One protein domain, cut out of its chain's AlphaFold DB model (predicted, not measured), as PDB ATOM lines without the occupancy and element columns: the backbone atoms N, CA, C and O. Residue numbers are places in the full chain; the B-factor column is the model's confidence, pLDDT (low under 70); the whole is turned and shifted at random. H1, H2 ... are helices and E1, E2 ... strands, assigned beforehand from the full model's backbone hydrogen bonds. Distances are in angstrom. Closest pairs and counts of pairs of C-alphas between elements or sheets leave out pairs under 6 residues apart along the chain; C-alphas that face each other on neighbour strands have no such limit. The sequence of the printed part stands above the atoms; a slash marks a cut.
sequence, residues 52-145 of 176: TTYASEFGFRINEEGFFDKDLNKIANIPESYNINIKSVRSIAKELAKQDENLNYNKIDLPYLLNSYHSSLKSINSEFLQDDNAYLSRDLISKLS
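This is residues 52 to 145 of the 176 residues of an uncharacterized protein of Campylobacter jejuni (UniProt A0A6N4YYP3). Two long helices, H2 and H3, make an open, T-like frame: H3 begins beside H2 and runs away from it crosswise. The small hairpin of E1 and E2 and the short helix H1 lie near the corner, while the short H4 and H5 lie toward the far end of H3, with few contacts between helices. The 94 printed residues hold two strands and then five helices, E1 E2 H1 H2 H3 H4 H5, with one antiparallel sheet, E1 - E2, and the class is mostly helix. The whole is compact, with a radius of gyration of the C-alphas of 14.1 A and spans of 36 by 36 by 23 A.

E1, residues 55 to 57, and E2, residues 60 to 62, are an antiparallel hairpin at 138 degrees; N 62 and O 55 are 2.8 A apart and N 60 and O 57 2.9 A, within hydrogen-bond range. The closest C-alphas of E2 and H1, residues 70 to 75, are those of Phe 60 and Leu 72, 6.5 A apart. H2, residues 86 to 99, and H3, residues 110 to 124, are near each other, with 6 pairs of C-alphas within 10 A. H1 and H3 only just touch, with 3 pairs of C-alphas within 8 A, about perpendicular at 80 degrees; H3 does so with Pro 111 alone, whose C-alpha is 6.1 A from that of Ile 75. H4, residues 126 to 129, and H3 only just touch, only at the corner, with 3 such pairs, the closest being Lys 122 and Phe 128 at 4.9 A. H5, residues 138 to 141, is apart from H3 and H4. Every O i to N i+4 pair is within hydrogen-bond range in H1, H2 and H3; H4 and H5 are too short for one.

E1 begins at C-alpha 55 (97.614, 18.867, 16.545). H2 is 20.3 A long and H3 21.5 A, ending at C-alpha 124 (64.855, 26.194, 23.562). H5 ends at C-alpha 141 (69.548, 31.421, 12.642).

The C-alphas farthest apart are those of Thr 52 and Ser 145, 40.6 A. The printed part has no cut, and no link is long. Mean pLDDT of the printed part is 86.5, and residues 52 to 54 are under 70.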
ATOM      1  N   THR A  52     100.514  11.486  10.068       50.50
ATOM      2  CA  THR A  52      99.522  12.514  10.390       50.50
ATOM      3  C   THR A  52      99.827  12.968  11.803       50.50
ATOM      4  O   THR A  52      99.536  12.285  12.786       50.50
ATOM      5  N   THR A  53     100.516  14.097  11.893       51.94
ATOM      6  CA  THR A  53     100.832  14.736  13.157       51.94
ATOM      7  C   THR A  53      99.568  15.469  13.562       51.94
ATOM      8  O   THR A  53      99.303  16.571  13.094       51.94
ATOM      9  N   TYR A  54      98.742  14.821  14.379       56.81
ATOM     10  CA  TYR A  54      97.549  15.457  14.919       56.81
ATOM     11  C   TYR A  54      97.985  16.579  15.857       56.81
ATOM     12  O   TYR A  54      98.694  16.343  16.839       56.81
ATOM     13  N   ALA A  55      97.555  17.803  15.560       77.81
ATOM     14  CA  ALA A  55      97.614  18.867  16.545       77.81
ATOM     15  C   ALA A  55      96.621  18.529  17.668       77.81
ATOM     16  O   ALA A  55      95.574  17.935  17.418       77.81
ATOM     17  N   SER A  56      96.939  18.887  18.911       82.00
ATOM     18  CA  SER A  56      96.020  18.705  20.036       82.00
ATOM     19  C   SER A  56      95.768  20.019  20.753       82.00
ATOM     20  O   SER A  56      96.713  20.760  21.020       82.00
ATOM     21  N   GLU A  57      94.522  20.273  21.135       85.06
ATOM     22  CA  GLU A  57      94.135  21.435  21.937       85.06
ATOM     23  C   GLU A  57      93.017  21.050  22.896       85.06
ATOM     24  O   GLU A  57      92.217  20.165  22.595       85.06
ATOM     25  N   PHE A  58      92.989  21.668  24.078       86.81
ATOM     26  CA  PHE A  58      92.071  21.289  25.163       86.81
ATOM     27  C   PHE A  58      92.133  19.794  25.544       86.81
ATOM     28  O   PHE A  58      91.195  19.262  26.122       86.81
ATOM     29  N   GLY A  59      93.234  19.105  25.215       88.06
ATOM     30  CA  GLY A  59      93.388  17.661  25.426       88.06
ATOM     31  C   GLY A  59      92.784  16.771  24.332       88.06
ATOM     32  O   GLY A  59      92.823  15.552  24.473       88.06
ATOM     33  N   PHE A  60      92.277  17.342  23.235       91.62
ATOM     34  CA  PHE A  60      91.641  16.608  22.137       91.62
ATOM     35  C   PHE A  60      92.429  16.741  20.840       91.62
ATOM     36  O   PHE A  60      93.056  17.769  20.586       91.62
ATOM     37  N   ARG A  61      92.395  15.689  20.018       91.69
ATOM     38  CA  ARG A  61      93.033  15.663  18.697       91.69
ATOM     39  C   ARG A  61      92.250  16.498  17.693       91.69
ATOM     40  O   ARG A  61      91.022  16.561  17.745       91.69
ATOM     41  N   ILE A  62      92.991  17.115  16.782       92.56
ATOM     42  CA  ILE A  62      92.500  17.981  15.721       92.56
ATOM     43  C   ILE A  62      93.143  17.524  14.414       92.56
ATOM     44  O   ILE A  62      94.354  17.282  14.353       92.56
ATOM     45  N   ASN A  63      92.329  17.415  13.370       90.62
ATOM     46  CA  ASN A  63      92.803  17.114  12.027       90.62
ATOM     47  C   ASN A  63      93.459  18.340  11.355       90.62
ATOM     48  O   ASN A  63      93.457  19.456  11.879       90.62
ATOM     49  N   GLU A  64      94.009  18.144  10.160       89.12
ATOM     50  CA  GLU A  64      94.719  19.192   9.409       89.12
ATOM     51  C   GLU A  64      93.817  20.378   9.012       89.12
ATOM     52  O   GLU A  64      94.285  21.509   8.879       89.12
ATOM     53  N   GLU A  65      92.508  20.149   8.885       91.38
ATOM     54  CA  GLU A  65      91.502  21.168   8.561       91.38
ATOM     55  C   GLU A  65      91.030  21.964   9.796       91.38
ATOM     56  O   GLU A  65      90.299  22.956   9.681       91.38
ATOM     57  N   GLY A  66      91.465  21.565  10.995       92.19
ATOM     58  CA  GLY A  66      91.115  22.223  12.248       92.19
ATOM     59  C   GLY A  66      89.821  21.722  12.893       92.19
ATOM     60  O   GLY A  66      89.245  22.447  13.706       92.19
ATOM     61  N   PHE A  67      89.333  20.531  12.548       93.62
ATOM     62  CA  PHE A  67      88.193  19.895  13.213       93.62
ATOM     63  C   PHE A  67      88.651  18.902  14.277       93.62
ATOM     64  O   PHE A  67      89.623  18.175  14.073       93.62
ATOM     65  N   PHE A  68      87.949  18.881  15.408       94.19
ATOM     66  CA  PHE A  68      88.187  17.898  16.459       94.19
ATOM     67  C   PHE A  68      87.742  16.498  16.035       94.19
ATOM     68  O   PHE A  68      86.737  16.338  15.339       94.19
ATOM     69  N   ASP A  69      88.464  15.485  16.512       92.12
ATOM     70  CA  ASP A  69      88.043  14.091  16.383       92.12
ATOM     71  C   ASP A  69      86.764  13.813  17.195       92.12
ATOM     72  O   ASP A  69      86.487  14.449  18.217       92.12
ATOM     73  N   LYS A  70      86.011  12.785  16.780       92.25
ATOM     74  CA  LYS A  70      84.708  12.405  17.365       92.25
ATOM     75  C   LYS A  70      84.748  12.058  18.854       92.25
ATOM     76  O   LYS A  70      83.706  12.056  19.506       92.25
ATOM     77  N   ASP A  71      85.923  11.762  19.401       92.06
ATOM     78  CA  ASP A  71      86.093  11.488  20.829       92.06
ATOM     79  C   ASP A  71      85.673  12.683  21.696       92.06
ATOM     80  O   ASP A  71      85.103  12.481  22.769       92.06
ATOM     81  N   LEU A  72      85.863  13.917  21.205       94.62
ATOM     82  CA  LEU A  72      85.348  15.110  21.877       94.62
ATOM     83  C   LEU A  72      83.823  15.058  21.991       94.62
ATOM     84  O   LEU A  72      83.288  15.228  23.083       94.62
ATOM     85  N   ASN A  73      83.126  14.783  20.886       94.25
ATOM     86  CA  ASN A  73      81.665  14.720  20.855       94.25
ATOM     87  C   ASN A  73      81.130  13.637  21.799       94.25
ATOM     88  O   ASN A  73      80.183  13.887  22.543       94.25
ATOM     89  N   LYS A  74      81.774  12.462  21.818       94.56
ATOM     90  CA  LYS A  74      81.413  11.354  22.715       94.56
ATOM     91  C   LYS A  74      81.517  11.753  24.181       94.56
ATOM     92  O   LYS A  74      80.577  11.532  24.938       94.56
ATOM     93  N   ILE A  75      82.638  12.357  24.581       95.00
ATOM     94  CA  ILE A  75      82.853  12.781  25.973       95.00
ATOM     95  C   ILE A  75      81.916  13.941  26.337       95.00
ATOM     96  O   ILE A  75      81.386  13.977  27.443       95.00
ATOM     97  N   ALA A  76      81.659  14.853  25.399       94.25
ATOM     98  CA  ALA A  76      80.711  15.953  25.560       94.25
ATOM     99  C   ALA A  76      79.236  15.514  25.478       94.25
ATOM    100  O   ALA A  76      78.352  16.349  25.650       94.25
ATOM    101  N   ASN A  77      78.941  14.240  25.203       93.44
ATOM    102  CA  ASN A  77      77.583  13.727  25.020       93.44
ATOM    103  C   ASN A  77      76.744  14.579  24.038       93.44
ATOM    104  O   ASN A  77      75.626  15.002  24.342       93.44
ATOM    105  N   ILE A  78      77.322  14.872  22.874       92.44
ATOM    106  CA  ILE A  78      76.671  15.564  21.752       92.44
ATOM    107  C   ILE A  78      76.765  14.695  20.487       92.44
ATOM    108  O   ILE A  78      77.615  13.800  20.436       92.44
ATOM    109  N   PRO A  79      75.933  14.931  19.454       92.00
ATOM    110  CA  PRO A  79      75.936  14.109  18.247       92.00
ATOM    111  C   PRO A  79      77.325  13.978  17.606       92.00
ATOM    112  O   PRO A  79      77.988  14.971  17.309       92.00
ATOM    113  N   GLU A  80      77.765  12.746  17.335       91.31
ATOM    114  CA  GLU A  80      79.036  12.467  16.639       91.31
ATOM    115  C   GLU A  80      79.041  12.934  15.173       91.31
ATOM    116  O   GLU A  80      80.087  12.938  14.520       91.31
ATOM    117  N   SER A  81      77.869  13.285  14.638       89.44
ATOM    118  CA  SER A  81      77.699  13.869  13.310       89.44
ATOM    119  C   SER A  81      78.183  15.319  13.244       89.44
ATOM    120  O   SER A  81      78.488  15.790  12.149       89.44
ATOM    121  N   TYR A  82      78.272  16.027  14.377       89.75
ATOM    122  CA  TYR A  82      78.653  17.438  14.416       89.75
ATOM    123  C   TYR A  82      80.156  17.630  14.242       89.75
ATOM    124  O   TYR A  82      80.965  17.132  15.024       89.75
ATOM    125  N   ASN A  83      80.520  18.446  13.255       91.88
ATOM    126  CA  ASN A  83      81.904  18.848  13.031       91.88
ATOM    127  C   ASN A  83      82.226  20.108  13.838       91.88
ATOM    128  O   ASN A  83      81.726  21.195  13.544       91.88
ATOM    129  N   ILE A  84      83.106  19.982  14.830       92.69
ATOM    130  CA  ILE A  84      83.480  21.089  15.716       92.69
ATOM    131  C   ILE A  84      84.819  21.653  15.265       92.69
ATOM    132  O   ILE A  84      85.839  20.970  15.318       92.69
ATOM    133  N   ASN A  85      84.823  22.909  14.816       94.06
ATOM    134  CA  ASN A  85      86.048  23.573  14.388       94.06
ATOM    135  C   ASN A  85      86.741  24.282  15.561       94.06
ATOM    136  O   ASN A  85      86.111  25.015  16.331       94.06
ATOM    137  N   ILE A  86      88.063  24.146  15.638       92.38
ATOM    138  CA  ILE A  86      88.887  24.760  16.677       92.38
ATOM    139  C   ILE A  86      88.765  26.286  16.724       92.38
ATOM    140  O   ILE A  86      88.828  26.883  17.798       92.38
ATOM    141  N   LYS A  87      88.551  26.949  15.579       93.44
ATOM    142  CA  LYS A  87      88.384  28.409  15.530       93.44
ATOM    143  C   LYS A  87      87.146  28.856  16.304       93.44
ATOM    144  O   LYS A  87      87.217  29.852  17.019       93.44
ATOM    145  N   SER A  88      86.047  28.109  16.203       90.44
ATOM    146  CA  SER A  88      84.810  28.399  16.932       90.44
ATOM    147  C   SER A  88      85.015  28.241  18.437       90.44
ATOM    148  O   SER A  88      84.695  29.151  19.199       90.44
ATOM    149  N   VAL A  89      85.649  27.142  18.858       90.62
ATOM    150  CA  VAL A  89      85.971  26.893  20.272       90.62
ATOM    151  C   VAL A  89      86.892  27.974  20.837       90.62
ATOM    152  O   VAL A  89      86.622  28.521  21.903       90.62
ATOM    153  N   ARG A  90      87.944  28.357  20.102       90.31
ATOM    154  CA  ARG A  90      88.838  29.468  20.466       90.31
ATOM    155  C   ARG A  90      88.086  30.782  20.659       90.31
ATOM    156  O   ARG A  90      88.404  31.512  21.594       90.31
ATOM    157  N   SER A  91      87.128  31.100  19.791       88.00
ATOM    158  CA  SER A  91      86.321  32.320  19.914       88.00
ATOM    159  C   SER A  91      85.453  32.305  21.170       88.00
ATOM    160  O   SER A  91      85.449  33.292  21.899       88.00
ATOM    161  N   ILE A  92      84.792  31.181  21.464       85.69
ATOM    162  CA  ILE A  92      83.986  31.021  22.684       85.69
ATOM    163  C   ILE A  92      84.873  31.149  23.924       85.69
ATOM    164  O   ILE A  92      84.599  31.953  24.806       85.69
ATOM    165  N   ALA A  93      85.984  30.414  23.966       85.94
ATOM    166  CA  ALA A  93      86.919  30.437  25.084       85.94
ATOM    167  C   ALA A  93      87.494  31.839  25.353       85.94
ATOM    168  O   ALA A  93      87.637  32.237  26.507       85.94
ATOM    169  N   LYS A  94      87.788  32.614  24.300       86.38
ATOM    170  CA  LYS A  94      88.200  34.019  24.438       86.38
ATOM    171  C   LYS A  94      87.102  34.886  25.035       86.38
ATOM    172  O   LYS A  94      87.416  35.770  25.819       86.38
ATOM    173  N   GLU A  95      85.851  34.671  24.644       85.69
ATOM    174  CA  GLU A  95      84.733  35.443  25.179       85.69
ATOM    175  C   GLU A  95      84.494  35.129  26.658       85.69
ATOM    176  O   GLU A  95      84.376  36.047  27.462       85.69
ATOM    177  N   LEU A  96      84.561  33.852  27.046       83.56
ATOM    178  CA  LEU A  96      84.484  33.440  28.451       83.56
ATOM    179  C   LEU A  96      85.617  34.045  29.289       83.56
ATOM    180  O   LEU A  96      85.375  34.564  30.374       83.56
ATOM    181  N   ALA A  97      86.846  34.050  28.766       82.56
ATOM    182  CA  ALA A  97      87.997  34.630  29.461       82.56
ATOM    183  C   ALA A  97      87.921  36.161  29.619       82.56
ATOM    184  O   ALA A  97      88.605  36.717  30.472       82.56
ATOM    185  N   LYS A  98      87.106  36.868  28.820       84.25
ATOM    186  CA  LYS A  98      86.829  38.300  29.046       84.25
ATOM    187  C   LYS A  98      85.847  38.531  30.191       84.25
ATOM    188  O   LYS A  98      85.869  39.601  30.788       84.25
ATOM    189  N   GLN A  99      84.952  37.576  30.437       81.19
ATOM    190  CA  GLN A  99      83.925  37.674  31.476       81.19
ATOM    191  C   GLN A  99      84.473  37.283  32.853       81.19
ATOM    192  O   GLN A  99      84.002  37.799  33.864       81.19
ATOM    193  N   ASP A 100      85.482  36.411  32.889       78.94
ATOM    194  CA  ASP A 100      86.193  36.012  34.102       78.94
ATOM    195  C   ASP A 100      87.711  36.099  33.888       78.94
ATOM    196  O   ASP A 100      88.320  35.234  33.259       78.94
ATOM    197  N   GLU A 101      88.330  37.141  34.453       74.12
ATOM    198  CA  GLU A 101      89.779  37.381  34.368       74.12
ATOM    199  C   GLU A 101      90.619  36.252  34.994       74.12
ATOM    200  O   GLU A 101      91.796  36.097  34.662       74.12
ATOM    201  N   ASN A 102      90.034  35.438  35.881       78.25
ATOM    202  CA  ASN A 102      90.719  34.306  36.505       78.25
ATOM    203  C   ASN A 102      90.607  33.017  35.678       78.25
ATOM    204  O   ASN A 102      91.266  32.017  36.000       78.25
ATOM    205  N   LEU A 103      89.796  33.012  34.615       78.69
ATOM    206  CA  LEU A 103      89.614  31.853  33.758       78.69
ATOM    207  C   LEU A 103      90.859  31.643  32.892       78.69
ATOM    208  O   LEU A 103      91.142  32.361  31.933       78.69
ATOM    209  N   ASN A 104      91.607  30.593  33.207       77.19
ATOM    210  CA  ASN A 104      92.729  30.185  32.378       77.19
ATOM    211  C   ASN A 104      92.210  29.430  31.149       77.19
ATOM    212  O   ASN A 104      91.649  28.345  31.283       77.19
ATOM    213  N   TYR A 105      92.478  29.974  29.961       75.12
ATOM    214  CA  TYR A 105      92.157  29.369  28.666       75.12
ATOM    215  C   TYR A 105      92.511  27.872  28.583       75.12
ATOM    216  O   TYR A 105      91.708  27.063  28.129       75.12
ATOM    217  N   ASN A 106      93.681  27.480  29.097       73.12
ATOM    218  CA  ASN A 106      94.169  26.096  29.050       73.12
ATOM    219  C   ASN A 106      93.471  25.158  30.049       73.12
ATOM    220  O   ASN A 106      93.739  23.960  30.043       73.12
ATOM    221  N   LYS A 107      92.635  25.693  30.945       80.25
ATOM    222  CA  LYS A 107      91.894  24.937  31.964       80.25
ATOM    223  C   LYS A 107      90.400  24.835  31.665       80.25
ATOM    224  O   LYS A 107      89.658  24.341  32.508       80.25
ATOM    225  N   ILE A 108      89.954  25.319  30.510       85.25
ATOM    226  CA  ILE A 108      88.553  25.208  30.112       85.25
ATOM    227  C   ILE A 108      88.222  23.730  29.898       85.25
ATOM    228  O   ILE A 108      88.845  23.060  29.074       85.25
ATOM    229  N   ASP A 109      87.217  23.247  30.626       89.12
ATOM    230  CA  ASP A 109      86.607  21.942  30.391       89.12
ATOM    231  C   ASP A 109      85.727  22.030  29.139       89.12
ATOM    232  O   ASP A 109      84.555  22.416  29.181       89.12
ATOM    233  N   LEU A 110      86.346  21.754  27.990       91.62
ATOM    234  CA  LEU A 110      85.692  21.867  26.695       91.62
ATOM    235  C   LEU A 110      84.487  20.915  26.548       91.62
ATOM    236  O   LEU A 110      83.451  21.379  26.070       91.62
ATOM    237  N   PRO A 111      84.556  19.629  26.954       93.12
ATOM    238  CA  PRO A 111      83.392  18.751  26.909       93.12
ATOM    239  C   PRO A 111      82.200  19.266  27.705       93.12
ATOM    240  O   PRO A 111      81.091  19.309  27.172       93.12
ATOM    241  N   TYR A 112      82.423  19.698  28.950       90.81
ATOM    242  CA  TYR A 112      81.353  20.239  29.784       90.81
ATOM    243  C   TYR A 112      80.732  21.489  29.156       90.81
ATOM    244  O   TYR A 112      79.507  21.620  29.104       90.81
ATOM    245  N   LEU A 113      81.573  22.385  28.634       90.06
ATOM    246  CA  LEU A 113      81.132  23.593  27.950       90.06
ATOM    247  C   LEU A 113      80.230  23.249  26.758       90.06
ATOM    248  O   LEU A 113      79.099  23.719  26.675       90.06
ATOM    249  N   LEU A 114      80.705  22.393  25.855       92.56
ATOM    250  CA  LEU A 114      79.945  21.997  24.671       92.56
ATOM    251  C   LEU A 114      78.630  21.315  25.042       92.56
ATOM    252  O   LEU A 114      77.599  21.648  24.461       92.56
ATOM    253  N   ASN A 115      78.647  20.417  26.033       93.25
ATOM    254  CA  ASN A 115      77.439  19.754  26.511       93.25
ATOM    255  C   ASN A 115      76.416  20.755  27.054       93.25
ATOM    256  O   ASN A 115      75.238  20.685  26.706       93.25
ATOM    257  N   SER A 116      76.880  21.693  27.881       90.44
ATOM    258  CA  SER A 116      76.046  22.705  28.525       90.44
ATOM    259  C   SER A 116      75.341  23.562  27.477       90.44
ATOM    260  O   SER A 116      74.114  23.633  27.451       90.44
ATOM    261  N   TYR A 117      76.104  24.138  26.546       89.31
ATOM    262  CA  TYR A 117      75.549  24.981  25.486       89.31
ATOM    263  C   TYR A 117      74.653  24.196  24.523       89.31
ATOM    264  O   TYR A 117      73.586  24.686  24.157       89.31
ATOM    265  N   HIS A 118      75.040  22.978  24.137       90.75
ATOM    266  CA  HIS A 118      74.208  22.127  23.287       90.75
ATOM    267  C   HIS A 118      72.875  21.786  23.958       90.75
ATOM    268  O   HIS A 118      71.823  21.908  23.335       90.75
ATOM    269  N   SER A 119      72.899  21.416  25.240       90.00
ATOM    270  CA  SER A 119      71.695  21.084  26.005       90.00
ATOM    271  C   SER A 119      70.767  22.290  26.139       90.00
ATOM    272  O   SER A 119      69.557  22.156  25.941       90.00
ATOM    273  N   SER A 120      71.319  23.480  26.393       89.50
ATOM    274  CA  SER A 120      70.541  24.718  26.425       89.50
ATOM    275  C   SER A 120      69.919  25.022  25.063       89.50
ATOM    276  O   SER A 120      68.718  25.267  24.993       89.50
ATOM    277  N   LEU A 121      70.695  24.935  23.974       89.00
ATOM    278  CA  LEU A 121      70.197  25.155  22.612       89.00
ATOM    279  C   LEU A 121      69.074  24.177  22.260       89.00
ATOM    280  O   LEU A 121      68.016  24.611  21.812       89.00
ATOM    281  N   LYS A 122      69.264  22.883  22.531       90.94
ATOM    282  CA  LYS A 122      68.266  21.828  22.309       90.94
ATOM    283  C   LYS A 122      66.989  22.030  23.125       90.94
ATOM    284  O   LYS A 122      65.911  21.676  22.661       90.94
ATOM    285  N   SER A 123      67.093  22.625  24.312       89.31
ATOM    286  CA  SER A 123      65.938  22.870  25.185       89.31
ATOM    287  C   SER A 123      65.049  24.023  24.717       89.31
ATOM    288  O   SER A 123      63.859  24.023  25.023       89.31
ATOM    289  N   ILE A 124      65.603  24.997  23.989       90.88
ATOM    290  CA  ILE A 124      64.855  26.194  23.562       90.88
ATOM    291  C   ILE A 124      64.573  26.230  22.058       90.88
ATOM    292  O   ILE A 124      63.629  26.885  21.632       90.88
ATOM    293  N   ASN A 125      65.359  25.516  21.251       89.88
ATOM    294  CA  ASN A 125      65.270  25.533  19.797       89.88
ATOM    295  C   ASN A 125      65.051  24.115  19.263       89.88
ATOM    296  O   ASN A 125      65.955  23.281  19.283       89.88
ATOM    297  N   SER A 126      63.856  23.871  18.721       87.94
ATOM    298  CA  SER A 126      63.469  22.560  18.173       87.94
ATOM    299  C   SER A 126      64.354  22.062  17.023       87.94
ATOM    300  O   SER A 126      64.426  20.856  16.809       87.94
ATOM    301  N   GLU A 127      65.062  22.964  16.337       86.50
ATOM    302  CA  GLU A 127      66.033  22.638  15.285       86.50
ATOM    303  C   GLU A 127      67.079  21.619  15.765       86.50
ATOM    304  O   GLU A 127      67.366  20.657  15.069       86.50
ATOM    305  N   PHE A 128      67.572  21.751  17.001       87.12
ATOM    306  CA  PHE A 128      68.610  20.865  17.548       87.12
ATOM    307  C   PHE A 128      68.046  19.581  18.185       87.12
ATOM    308  O   PHE A 128      68.762  18.860  18.887       87.12
ATOM    309  N   LEU A 129      66.746  19.298  18.012       83.06
ATOM    310  CA  LEU A 129      66.167  18.008  18.400       83.06
ATOM    311  C   LEU A 129      66.529  16.908  17.410       83.06
ATOM    312  O   LEU A 129      66.644  15.752  17.819       83.06
ATOM    313  N   GLN A 130      66.679  17.270  16.137       79.31
ATOM    314  CA  GLN A 130      67.217  16.377  15.129       79.31
ATOM    315  C   GLN A 130      68.737  16.376  15.299       79.31
ATOM    316  O   GLN A 130      69.367  17.425  15.345       79.31
ATOM    317  N   ASP A 131      69.334  15.195  15.447       73.94
ATOM    318  CA  ASP A 131      70.788  15.055  15.580       73.94
ATOM    319  C   ASP A 131      71.461  15.092  14.182       73.94
ATOM    320  O   ASP A 131      72.345  14.287  13.854       73.94
ATOM    321  N   ASP A 132      70.995  16.000  13.315       73.00
ATOM    322  CA  ASP A 132      71.458  16.181  11.946       73.00
ATOM    323  C   ASP A 132      72.493  17.311  11.858       73.00
ATOM    324  O   ASP A 132      72.360  18.386  12.426       73.00
ATOM    325  N   ASN A 133      73.598  17.078  11.144       71.44
ATOM    326  CA  ASN A 133      74.633  18.103  10.944       71.44
ATOM    327  C   ASN A 133      74.208  19.097   9.844       71.44
ATOM    328  O   ASN A 133      74.943  19.335   8.881       71.44
ATOM    329  N   ALA A 134      72.971  19.591   9.930       79.38
ATOM    330  CA  ALA A 134      72.365  20.464   8.943       79.38
ATOM    331  C   ALA A 134      73.015  21.854   8.971       79.38
ATOM    332  O   ALA A 134      73.334  22.418  10.018       79.38
ATOM    333  N   TYR A 135      73.212  22.433   7.786       81.94
ATOM    334  CA  TYR A 135      73.690  23.805   7.681       81.94
ATOM    335  C   TYR A 135      72.534  24.779   7.929       81.94
ATOM    336  O   TYR A 135      71.603  24.859   7.127       81.94
ATOM    337  N   LEU A 136      72.624  25.568   9.002       84.44
ATOM    338  CA  LEU A 136      71.648  26.616   9.284       84.44
ATOM    339  C   LEU A 136      71.918  27.854   8.422       84.44
ATOM    340  O   LEU A 136      72.977  28.480   8.500       84.44
ATOM    341  N   SER A 137      70.936  28.235   7.605       87.50
ATOM    342  CA  SER A 137      70.966  29.501   6.870       87.50
ATOM    343  C   SER A 137      70.813  30.691   7.824       87.50
ATOM    344  O   SER A 137      70.318  30.553   8.943       87.50
ATOM    345  N   ARG A 138      71.181  31.897   7.373       88.06
ATOM    346  CA  ARG A 138      70.988  33.125   8.170       88.06
ATOM    347  C   ARG A 138      69.531  33.324   8.599       88.06
ATOM    348  O   ARG A 138      69.299  33.716   9.737       88.06
ATOM    349  N   ASP A 139      68.583  32.998   7.724       88.62
ATOM    350  CA  ASP A 139      67.147  33.128   7.995       88.62
ATOM    351  C   ASP A 139      66.644  32.103   9.024       88.62
ATOM    352  O   ASP A 139      65.653  32.347   9.711       88.62
ATOM    353  N   LEU A 140      67.292  30.937   9.113       86.06
ATOM    354  CA  LEU A 140      67.016  29.945  10.155       86.06
ATOM    355  C   LEU A 140      67.623  30.390  11.484       86.06
ATOM    356  O   LEU A 140      66.935  30.382  12.499       86.06
ATOM    357  N   ILE A 141      68.867  30.878  11.460       87.62
ATOM    358  CA  ILE A 141      69.548  31.421  12.642       87.62
ATOM    359  C   ILE A 141      68.745  32.579  13.249       87.62
ATOM    360  O   ILE A 141      68.584  32.630  14.462       87.62
ATOM    361  N   SER A 142      68.182  33.476  12.432       86.38
ATOM    362  CA  SER A 142      67.387  34.611  12.926       86.38
ATOM    363  C   SER A 142      66.057  34.218  13.575       86.38
ATOM    364  O   SER A 142      65.409  35.067  14.176       86.38
ATOM    365  N   LYS A 143      65.611  32.969  13.403       88.56
ATOM    366  CA  LYS A 143      64.385  32.439  14.019       88.56
ATOM    367  C   LYS A 143      64.657  31.687  15.318       88.56
ATOM    368  O   LYS A 143      63.698  31.304  15.983       88.56
ATOM    369  N   LEU A 144      65.924  31.446  15.660       90.56
ATOM    370  CA  LEU A 144      66.278  30.825  16.928       90.56
ATOM    371  C   LEU A 144      65.937  31.777  18.075       90.56
ATOM    372  O   LEU A 144      66.124  32.990  17.967       90.56
ATOM    373  N   SER A 145      65.471  31.218  19.189       92.62
ATOM    374  CA  SER A 145      65.276  31.976  20.418       92.62
ATOM    375  C   SER A 145      66.593  32.626  20.838       92.62
ATOM    376  O   SER A 145      67.648  31.987  20.842       92.62
TER     377      SER A 145